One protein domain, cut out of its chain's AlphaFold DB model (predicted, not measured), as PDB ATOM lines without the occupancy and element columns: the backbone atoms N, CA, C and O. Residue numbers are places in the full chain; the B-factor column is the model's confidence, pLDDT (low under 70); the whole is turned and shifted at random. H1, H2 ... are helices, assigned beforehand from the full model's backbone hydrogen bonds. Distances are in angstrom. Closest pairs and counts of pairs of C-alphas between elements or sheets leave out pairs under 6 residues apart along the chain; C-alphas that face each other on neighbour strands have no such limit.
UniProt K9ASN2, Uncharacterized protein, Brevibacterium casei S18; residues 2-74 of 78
ATOM      1  N   LEU A   2      79.778  98.514 115.373       80.88
ATOM      2  CA  LEU A   2      80.925  97.719 114.891       80.88
ATOM      3  C   LEU A   2      80.580  96.663 113.829       80.88
ATOM      4  O   LEU A   2      81.293  96.555 112.838       80.88
ATOM      5  N   LEU A   3      79.459  95.945 113.980       86.62
ATOM      6  CA  LEU A   3      78.986  95.002 112.957       86.62
ATOM      7  C   LEU A   3      78.684  95.698 111.617       86.62
ATOM      8  O   LEU A   3      78.990  95.158 110.560       86.62
ATOM      9  N   GLY A   4      78.132  96.915 111.663       85.62
ATOM     10  CA  GLY A   4      77.878  97.728 110.472       85.62
ATOM     11  C   GLY A   4      79.172  98.198 109.807       85.62
ATOM     12  O   GLY A   4      79.281  98.137 108.588       85.62
ATOM     13  N   CYS A   5      80.179  98.586 110.597       86.69
ATOM     14  CA  CYS A   5      81.516  98.891 110.081       86.69
ATOM     15  C   CYS A   5      82.151  97.665 109.419       86.69
ATOM     16  O   CYS A   5      82.649  97.779 108.308       86.69
ATOM     17  N   LEU A   6      82.076  96.494 110.061       90.12
ATOM     18  CA  LEU A   6      82.602  95.244 109.512       90.12
ATOM     19  C   LEU A   6      81.927  94.883 108.182       90.12
ATOM     20  O   LEU A   6      82.612  94.564 107.212       90.12
ATOM     21  N   ALA A   7      80.597  94.984 108.117       92.31
ATOM     22  CA  ALA A   7      79.845  94.754 106.889       92.31
ATOM     23  C   ALA A   7      80.247  95.746 105.785       92.31
ATOM     24  O   ALA A   7      80.525  95.327 104.663       92.31
ATOM     25  N   ALA A   8      80.351  97.041 106.100       88.62
ATOM     26  CA  ALA A   8      80.759  98.069 105.143       88.62
ATOM     27  C   ALA A   8      82.198  97.869 104.637       88.62
ATOM     28  O   ALA A   8      82.457  98.031 103.448       88.62
ATOM     29  N   THR A   9      83.124  97.446 105.502       89.56
ATOM     30  CA  THR A   9      84.480  97.056 105.094       89.56
ATOM     31  C   THR A   9      84.460  95.834 104.173       89.56
ATOM     32  O   THR A   9      85.191  95.813 103.186       89.56
ATOM     33  N   GLY A  10      83.596  94.847 104.433       90.94
ATOM     34  CA  GLY A  10      83.393  93.702 103.539       90.94
ATOM     35  C   GLY A  10      82.879  94.112 102.155       90.94
ATOM     36  O   GLY A  10      83.399  93.649 101.142       90.94
ATOM     37  N   VAL A  11      81.917  95.041 102.096       91.50
ATOM     38  CA  VAL A  11      81.422  95.612 100.830       91.50
ATOM     39  C   VAL A  11      82.532  96.376 100.107       91.50
ATOM     40  O   VAL A  11      82.725  96.177  98.913       91.50
ATOM     41  N   ALA A  12      83.306  97.196 100.821       90.81
ATOM     42  CA  ALA A  12      84.433  97.916 100.237       90.81
ATOM     43  C   ALA A  12      85.483  96.968  99.637       90.81
ATOM     44  O   ALA A  12      85.980  97.216  98.538       90.81
ATOM     45  N   ALA A  13      85.781  95.862 100.325       88.94
ATOM     46  CA  ALA A  13      86.683  94.829  99.829       88.94
ATOM     47  C   ALA A  13      86.139  94.167  98.555       88.94
ATOM     48  O   ALA A  13      86.881  94.014  97.590       88.94
ATOM     49  N   ALA A  14      84.843  93.840  98.510       91.62
ATOM     50  CA  ALA A  14      84.201  93.315  97.306       91.62
ATOM     51  C   ALA A  14      84.270  94.311  96.133       91.62
ATOM     52  O   ALA A  14      84.601  93.926  95.013       91.62
ATOM     53  N   CYS A  15      84.025  95.602  96.387       87.75
ATOM     54  CA  CYS A  15      84.145  96.658  95.381       87.75
ATOM     55  C   CYS A  15      85.578  96.801  94.849       87.75
ATOM     56  O   CYS A  15      85.749  97.012  93.652       87.75
ATOM     57  N   ALA A  16      86.594  96.637  95.702       86.31
ATOM     58  CA  ALA A  16      87.997  96.749  95.307       86.31
ATOM     59  C   ALA A  16      88.441  95.680  94.288       86.31
ATOM     60  O   ALA A  16      89.371  95.936  93.528       86.31
ATOM     61  N   PHE A  17      87.774  94.516  94.231       85.25
ATOM     62  CA  PHE A  17      88.027  93.497  93.197       85.25
ATOM     63  C   PHE A  17      87.517  93.899  91.809       85.25
ATOM     64  O   PHE A  17      88.009  93.382  90.809       85.25
ATOM     65  N   ILE A  18      86.520  94.782  91.744       85.81
ATOM     66  CA  ILE A  18      85.924  95.257  90.490       85.81
ATOM     67  C   ILE A  18      86.648  96.524  90.036       85.81
ATOM     68  O   ILE A  18      87.082  96.629  88.892       85.81
ATOM     69  N   ASP A  19      86.756  97.486  90.948       85.19
ATOM     70  CA  ASP A  19      87.330  98.797  90.706       85.19
ATOM     71  C   ASP A  19      87.960  99.301  92.012       85.19
ATOM     72  O   ASP A  19      87.284  99.545  93.019       85.19
ATOM     73  N   PHE A  20      89.287  99.448  92.002       86.69
ATOM     74  CA  PHE A  20      90.047  99.885  93.172       86.69
ATOM     75  C   PHE A  20      89.566 101.243  93.700       86.69
ATOM     76  O   PHE A  20      89.507 101.458  94.911       86.69
ATOM     77  N   ARG A  21      89.193 102.158  92.799       90.00
ATOM     78  CA  ARG A  21      88.717 103.498  93.149       90.00
ATOM     79  C   ARG A  21      87.393 103.416  93.885       90.00
ATOM     80  O   ARG A  21      87.246 104.030  94.940       90.00
ATOM     81  N   LEU A  22      86.457 102.627  93.363       88.12
ATOM     82  CA  LEU A  22      85.177 102.383  94.015       88.12
ATOM     83  C   LEU A  22      85.384 101.771  95.405       88.12
ATOM     84  O   LEU A  22      84.830 102.277  96.378       88.12
ATOM     85  N   GLY A  23      86.225 100.739  95.518       88.44
ATOM     86  CA  GLY A  23      86.567 100.126  96.803       88.44
ATOM     87  C   GLY A  23      87.153 101.125  97.804       88.44
ATOM     88  O   GLY A  23      86.723 101.169  98.957       88.44
ATOM     89  N   ALA A  24      88.072 101.983  97.359       89.25
ATOM     90  CA  ALA A  24      88.685 103.013  98.192       89.25
ATOM     91  C   ALA A  24      87.675 104.073  98.670       89.25
ATOM     92  O   ALA A  24      87.685 104.429  99.850       89.25
ATOM     93  N   PHE A  25      86.761 104.534  97.807       91.25
ATOM     94  CA  PHE A  25      85.702 105.472  98.204       91.25
ATOM     95  C   PHE A  25      84.707 104.851  99.186       91.25
ATOM     96  O   PHE A  25      84.366 105.473 100.195       91.25
ATOM     97  N   VAL A  26      84.269 103.616  98.927       92.31
ATOM     98  CA  VAL A  26      83.353 102.894  99.821       92.31
ATOM     99  C   VAL A  26      84.015 102.658 101.180       92.31
ATOM    100  O   VAL A  26      83.377 102.854 102.213       92.31
ATOM    101  N   LEU A  27      85.310 102.321 101.205       92.50
ATOM    102  CA  LEU A  27      86.048 102.167 102.455       92.50
ATOM    103  C   LEU A  27      86.188 103.496 103.199       92.50
ATOM    104  O   LEU A  27      86.019 103.514 104.413       92.50
ATOM    105  N   ALA A  28      86.462 104.601 102.495       93.00
ATOM    106  CA  ALA A  28      86.604 105.932 103.087       93.00
ATOM    107  C   ALA A  28      85.312 106.433 103.750       93.00
ATOM    108  O   ALA A  28      85.363 107.138 104.760       93.00
ATOM    109  N   ALA A  29      84.150 106.027 103.234       92.88
ATOM    110  CA  ALA A  29      82.865 106.356 103.836       92.88
ATOM    111  C   ALA A  29      82.716 105.800 105.266       92.88
ATOM    112  O   ALA A  29      81.981 106.377 106.066       92.88
ATOM    113  N   VAL A  30      83.431 104.725 105.623       93.19
ATOM    114  CA  VAL A  30      83.366 104.117 106.963       93.19
ATOM    115  C   VAL A  30      83.950 105.040 108.044       93.19
ATOM    116  O   VAL A  30      83.191 105.452 108.924       93.19
ATOM    117  N   PRO A  31      85.244 105.421 108.022       92.25
ATOM    118  CA  PRO A  31      85.776 106.372 108.988       92.25
ATOM    119  C   PRO A  31      85.107 107.750 108.865       92.25
ATOM    120  O   PRO A  31      84.864 108.387 109.887       92.25
ATOM    121  N   GLY A  32      84.709 108.186 107.664       93.06
ATOM    122  CA  GLY A  32      84.005 109.460 107.482       93.06
ATOM    123  C   GLY A  32      82.644 109.479 108.185       93.06
ATOM    124  O   GLY A  32      82.324 110.411 108.922       93.06
ATOM    125  N   GLY A  33      81.870 108.403 108.035       90.25
ATOM    126  CA  GLY A  33      80.600 108.212 108.728       90.25
ATOM    127  C   GLY A  33      80.765 108.091 110.244       90.25
ATOM    128  O   GLY A  33      79.964 108.646 110.994       90.25
ATOM    129  N   LEU A  34      81.831 107.434 110.715       89.62
ATOM    130  CA  LEU A  34      82.157 107.365 112.142       89.62
ATOM    131  C   LEU A  34      82.506 108.740 112.720       89.62
ATOM    132  O   LEU A  34      82.027 109.074 113.803       89.62
ATOM    133  N   ALA A  35      83.277 109.555 111.996       90.50
ATOM    134  CA  ALA A  35      83.581 110.928 112.392       90.50
ATOM    135  C   ALA A  35      82.307 111.780 112.494       90.50
ATOM    136  O   ALA A  35      82.142 112.515 113.468       90.50
ATOM    137  N   LEU A  36      81.387 111.641 111.531       90.25
ATOM    138  CA  LEU A  36      80.091 112.328 111.537       90.25
ATOM    139  C   LEU A  36      79.195 111.872 112.689       90.25
ATOM    140  O   LEU A  36      78.659 112.701 113.417       90.25
ATOM    141  N   MET A  37      79.054 110.565 112.913       88.06
ATOM    142  CA  MET A  37      78.304 110.071 114.072       88.06
ATOM    143  C   MET A  37      78.915 110.573 115.377       88.06
ATOM    144  O   MET A  37      78.193 110.971 116.289       88.06
ATOM    145  N   ARG A  38      80.249 110.600 115.470       86.00
ATOM    146  CA  ARG A  38      80.933 111.080 116.668       86.00
ATOM    147  C   ARG A  38      80.793 112.592 116.841       86.00
ATOM    148  O   ARG A  38      80.817 113.042 117.981       86.00
ATOM    149  N   SER A  39      80.617 113.378 115.778       86.75
ATOM    150  CA  SER A  39      80.387 114.825 115.877       86.75
ATOM    151  C   SER A  39      78.954 115.191 116.275       86.75
ATOM    152  O   SER A  39      78.741 116.294 116.779       86.75
ATOM    153  N   MET A  40      77.992 114.270 116.141       87.00
ATOM    154  CA  MET A  40      76.605 114.509 116.542       87.00
ATOM    155  C   MET A  40      76.466 114.822 118.047       87.00
ATOM    156  O   MET A  40      77.276 114.377 118.878       87.00
ATOM    157  N   PRO A  41      75.437 115.607 118.419       82.19
ATOM    158  CA  PRO A  41      75.084 115.849 119.813       82.19
ATOM    159  C   PRO A  41      74.597 114.569 120.514       82.19
ATOM    160  O   PRO A  41      74.348 113.534 119.889       82.19
ATOM    161  N   SER A  42      74.490 114.635 121.843       79.38
ATOM    162  CA  SER A  42      73.966 113.538 122.667       79.38
ATOM    163  C   SER A  42      72.547 113.138 122.215       79.38
ATOM    164  O   SER A  42      71.774 114.018 121.828       79.38
ATOM    165  N   PRO A  43      72.188 111.835 122.213       76.25
ATOM    166  CA  PRO A  43      72.966 110.675 122.686       76.25
ATOM    167  C   PRO A  43      73.911 110.066 121.637       76.25
ATOM    168  O   PRO A  43      74.770 109.249 121.963       76.25
ATOM    169  N   TRP A  44      73.782 110.466 120.373       73.69
ATOM    170  CA  TRP A  44      74.455 109.835 119.234       73.69
ATOM    171  C   TRP A  44      75.976 109.988 119.260       73.69
ATOM    172  O   TRP A  44      76.712 109.119 118.800       73.69
ATOM    173  N   GLY A  45      76.464 111.088 119.824       70.94
ATOM    174  CA  GLY A  45      77.893 111.308 119.988       70.94
ATOM    175  C   GLY A  45      78.521 110.497 121.121       70.94
ATOM    176  O   GLY A  45      79.742 110.407 121.153       70.94
ATOM    177  N   GLU A  46      77.758 109.924 122.056       73.81
ATOM    178  CA  GLU A  46      78.289 109.410 123.334       73.81
ATOM    179  C   GLU A  46      78.511 107.894 123.390       73.81
ATOM    180  O   GLU A  46      78.888 107.368 124.429       73.81
ATOM    181  N   PHE A  47      78.387 107.172 122.273       67.62
ATOM    182  CA  PHE A  47      78.584 105.712 122.256       67.62
ATOM    183  C   PHE A  47      79.988 105.241 122.697       67.62
ATOM    184  O   PHE A  47      80.160 104.077 123.049       67.62
ATOM    185  N   TRP A  48      80.989 106.130 122.676       69.06
ATOM    186  CA  TRP A  48      82.392 105.833 122.985       69.06
ATOM    187  C   TRP A  48      82.890 106.745 124.111       69.06
ATOM    188  O   TRP A  48      83.604 107.719 123.876       69.06
ATOM    189  N   VAL A  49      82.472 106.449 125.344       69.69
ATOM    190  CA  VAL A  49      82.766 107.277 126.532       69.69
ATOM    191  C   VAL A  49      84.220 107.145 127.011       69.69
ATOM    192  O   VAL A  49      84.734 108.031 127.682       69.69
ATOM    193  N   ASN A  50      84.911 106.064 126.631       77.56
ATOM    194  CA  ASN A  50      86.240 105.722 127.153       77.56
ATOM    195  C   ASN A  50      87.414 106.355 126.376       77.56
ATOM    196  O   ASN A  50      88.567 105.971 126.572       77.56
ATOM    197  N   ARG A  51      87.141 107.272 125.437       72.31
ATOM    198  CA  ARG A  51      88.157 107.846 124.543       72.31
ATOM    199  C   ARG A  51      87.886 109.315 124.224       72.31
ATOM    200  O   ARG A  51      86.735 109.748 124.144       72.31
ATOM    201  N   SER A  52      88.959 110.081 124.013       84.44
ATOM    202  CA  SER A  52      88.873 111.501 123.658       84.44
ATOM    203  C   SER A  52      88.117 111.707 122.340       84.44
ATOM    204  O   SER A  52      88.565 111.273 121.277       84.44
ATOM    205  N   LYS A  53      86.989 112.429 122.417       84.69
ATOM    206  CA  LYS A  53      86.097 112.738 121.286       84.69
ATOM    207  C   LYS A  53      86.831 113.415 120.129       84.69
ATOM    208  O   LYS A  53      86.638 113.042 118.976       84.69
ATOM    209  N   GLY A  54      87.670 114.403 120.441       86.38
ATOM    210  CA  GLY A  54      88.404 115.169 119.434       86.38
ATOM    211  C   GLY A  54      89.440 114.322 118.699       86.38
ATOM    212  O   GLY A  54      89.530 114.397 117.476       86.38
ATOM    213  N   VAL A  55      90.170 113.474 119.431       89.25
ATOM    214  CA  VAL A  55      91.179 112.581 118.842       89.25
ATOM    215  C   VAL A  55      90.518 111.566 117.913       89.25
ATOM    216  O   VAL A  55      90.981 111.396 116.792       89.25
ATOM    217  N   ASP A  56      89.398 110.960 118.321       88.81
ATOM    218  CA  ASP A  56      88.666 110.010 117.474       88.81
ATOM    219  C   ASP A  56      88.190 110.627 116.160       88.81
ATOM    220  O   ASP A  56      88.406 110.051 115.091       88.81
ATOM    221  N   ILE A  57      87.562 111.805 116.232       91.00
ATOM    222  CA  ILE A  57      87.072 112.514 115.045       91.00
ATOM    223  C   ILE A  57      88.244 112.845 114.122       91.00
ATOM    224  O   ILE A  57      88.182 112.550 112.929       91.00
ATOM    225  N   LEU A  58      89.328 113.408 114.665       94.31
ATOM    226  CA  LEU A  58      90.495 113.792 113.879       94.31
ATOM    227  C   LEU A  58      91.135 112.582 113.193       94.31
ATOM    228  O   LEU A  58      91.392 112.621 111.992       94.31
ATOM    229  N   THR A  59      91.352 111.490 113.928       92.62
ATOM    230  CA  THR A  59      91.920 110.259 113.371       92.62
ATOM    231  C   THR A  59      91.038 109.705 112.252       92.62
ATOM    232  O   THR A  59      91.546 109.386 111.178       92.62
ATOM    233  N   CYS A  60      89.720 109.649 112.454       92.56
ATOM    234  CA  CYS A  60      88.789 109.181 111.430       92.56
ATOM    235  C   CYS A  60      88.814 110.067 110.172       92.56
ATOM    236  O   CYS A  60      88.853 109.549 109.055       92.56
ATOM    237  N   LEU A  61      88.855 111.394 110.323       95.44
ATOM    238  CA  LEU A  61      88.949 112.316 109.188       95.44
ATOM    239  C   LEU A  61      90.271 112.171 108.428       95.44
ATOM    240  O   LEU A  61      90.253 112.160 107.199       95.44
ATOM    241  N   ILE A  62      91.396 111.988 109.129       95.75
ATOM    242  CA  ILE A  62      92.702 111.746 108.498       95.75
ATOM    243  C   ILE A  62      92.657 110.469 107.654       95.75
ATOM    244  O   ILE A  62      93.014 110.506 106.481       95.75
ATOM    245  N   PHE A  63      92.166 109.353 108.202       94.12
ATOM    246  CA  PHE A  63      92.055 108.108 107.434       94.12
ATOM    247  C   PHE A  63      91.108 108.236 106.242       94.12
ATOM    248  O   PHE A  63      91.417 107.742 105.160       94.12
ATOM    249  N   THR A  64      89.987 108.938 106.413       95.81
ATOM    250  CA  THR A  64      89.051 109.230 105.320       95.81
ATOM    251  C   THR A  64      89.751 109.988 104.195       95.81
ATOM    252  O   THR A  64      89.688 109.576 103.038       95.81
ATOM    253  N   ALA A  65      90.465 111.063 104.533       95.81
ATOM    254  CA  ALA A  65      91.195 111.880 103.571       95.81
ATOM    255  C   ALA A  65      92.313 111.095 102.874       95.81
ATOM    256  O   ALA A  65      92.473 111.219 101.663       95.81
ATOM    257  N   LEU A  66      93.049 110.252 103.606       94.94
ATOM    258  CA  LEU A  66      94.084 109.391 103.032       94.94
ATOM    259  C   LEU A  66      93.495 108.386 102.035       94.94
ATOM    260  O   LEU A  66      94.033 108.236 100.945       94.94
ATOM    261  N   LEU A  67      92.379 107.732 102.367       93.19
ATOM    262  CA  LEU A  67      91.724 106.763 101.480       93.19
ATOM    263  C   LEU A  67      91.156 107.424 100.217       93.19
ATOM    264  O   LEU A  67      91.342 106.910  99.116       93.19
ATOM    265  N   VAL A  68      90.527 108.593 100.360       94.31
ATOM    266  CA  VAL A  68      90.075 109.405  99.218       94.31
ATOM    267  C   VAL A  68      91.264 109.856  98.368       94.31
ATOM    268  O   VAL A  68      91.226 109.749  97.145       94.31
ATOM    269  N   GLY A  69      92.343 110.318  99.003       92.94
ATOM    270  CA  GLY A  69      93.572 110.718  98.324       92.94
ATOM    271  C   GLY A  69      94.189 109.567  97.533       92.94
ATOM    272  O   GLY A  69      94.524 109.742  96.365       92.94
ATOM    273  N   LEU A  70      94.256 108.369  98.120       89.75
ATOM    274  CA  LEU A  70      94.704 107.156  97.434       89.75
ATOM    275  C   LEU A  70      93.823 106.831  96.226       89.75
ATOM    276  O   LEU A  70      94.355 106.558  95.155       89.75
ATOM    277  N   ALA A  71      92.497 106.923  96.356       89.06
ATOM    278  CA  ALA A  71      91.582 106.711  95.234       89.06
ATOM    279  C   ALA A  71      91.856 107.682  94.068       89.06
ATOM    280  O   ALA A  71      91.712 107.323  92.899       89.06
ATOM    281  N   ILE A  72      92.255 108.920  94.364       90.94
ATOM    282  CA  ILE A  72      92.529 109.941  93.347       90.94
ATOM    283  C   ILE A  72      93.904 109.736  92.703       90.94
ATOM    284  O   ILE A  72      93.995 109.798  91.476       90.94
ATOM    285  N   VAL A  73      94.939 109.502  93.517       91.31
ATOM    286  CA  VAL A  73      96.352 109.457  93.103       91.31
ATOM    287  C   VAL A  73      96.717 108.144  92.416       91.31
ATOM    288  O   VAL A  73      97.521 108.160  91.485       91.31
ATOM    289  N   VAL A  74      96.161 107.012  92.860       84.88
ATOM    290  CA  VAL A  74      96.501 105.706  92.285       84.88
ATOM    291  C   VAL A  74      95.979 105.639  90.844       84.88
ATOM    292  O   VAL A  74      94.764 105.748  90.626       84.88
TER     293      VAL A  74
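What this domain is: This is residues 2 to 74 of the 78 residues of an uncharacterized protein of Brevibacterium casei S18 (UniProt K9ASN2). Three helices run up and down side by side along the longest axis, with H2 in the middle, H1 on one side of it and H3 on the other; H1 and H3 are apart. H2 and H3 stay together over much of their lengths, while H1 draws away from H2 toward its own first residues, and a 13-residue loop, residues 40 to 52, joins H2 to H3 at one end. The printed part has 73 residues with three named helices in the order H1, H2, H3 and no named strand, and its class is all helix. It is only just compact, close to loose, with a radius of gyration of the C-alphas of 13.2 A, and its outline is elongated, 38 by 24 by 17 A.

Where its parts are: H1 is residues 2 to 18, from C-alpha 2 at (80.925, 97.719, 114.891) to C-alpha 18 at (85.924, 95.257, 90.490), 25.0 A from first to last C-alpha. H2 is residues 20 to 39 and measures 28.8 A from first to last C-alpha; it begins with C-alpha 20 at (90.047, 99.885, 93.172). H3, the longest helix, is residues 53 to 73 and measures 30.2 A; its last C-alpha, of Val 73, is at (96.352, 109.457, 93.103).

How they stand to each other: H1 and H2 form a helical hairpin: they touch and run opposite ways at a shallow tilt of 20 degrees. The closest C-alphas of the two are those of Ala 16 and Gly 23, 4.0 A apart, and H2 touches H1 with residues 22 to 30 alone. Their centres are 10.5 A apart. H2 and H3 form a second helical hairpin, running opposite ways at a shallow tilt of 17 degrees. They touch with 38 pairs of C-alphas within 8 A, and the closest are those of Ala 35 and Ile 57, 4.7 A apart. Their centres are 8.3 A apart. H1 and H3 are apart. In H3 every O i to N i+4 pair is within hydrogen-bond range; in H1 it is 11 of 13 pairs and in H2 14 of 16.

The domain as a whole: The two C-alphas farthest apart are those of Ile 18 and Ser 42, at 38.9 A, and the C-alphas of Leu 2 and Val 74 are 28.6 A apart. The printed part has no cut. The link from H1 to H2 is tight, with Asp 19 between them, and the link from H2 to H3 is long, with 13 residues whose C-alphas lie 15 to 20 A from the mean of the C-alphas. The mean pLDDT of the printed part is 87.5, and residues 47 to 49 are under 70.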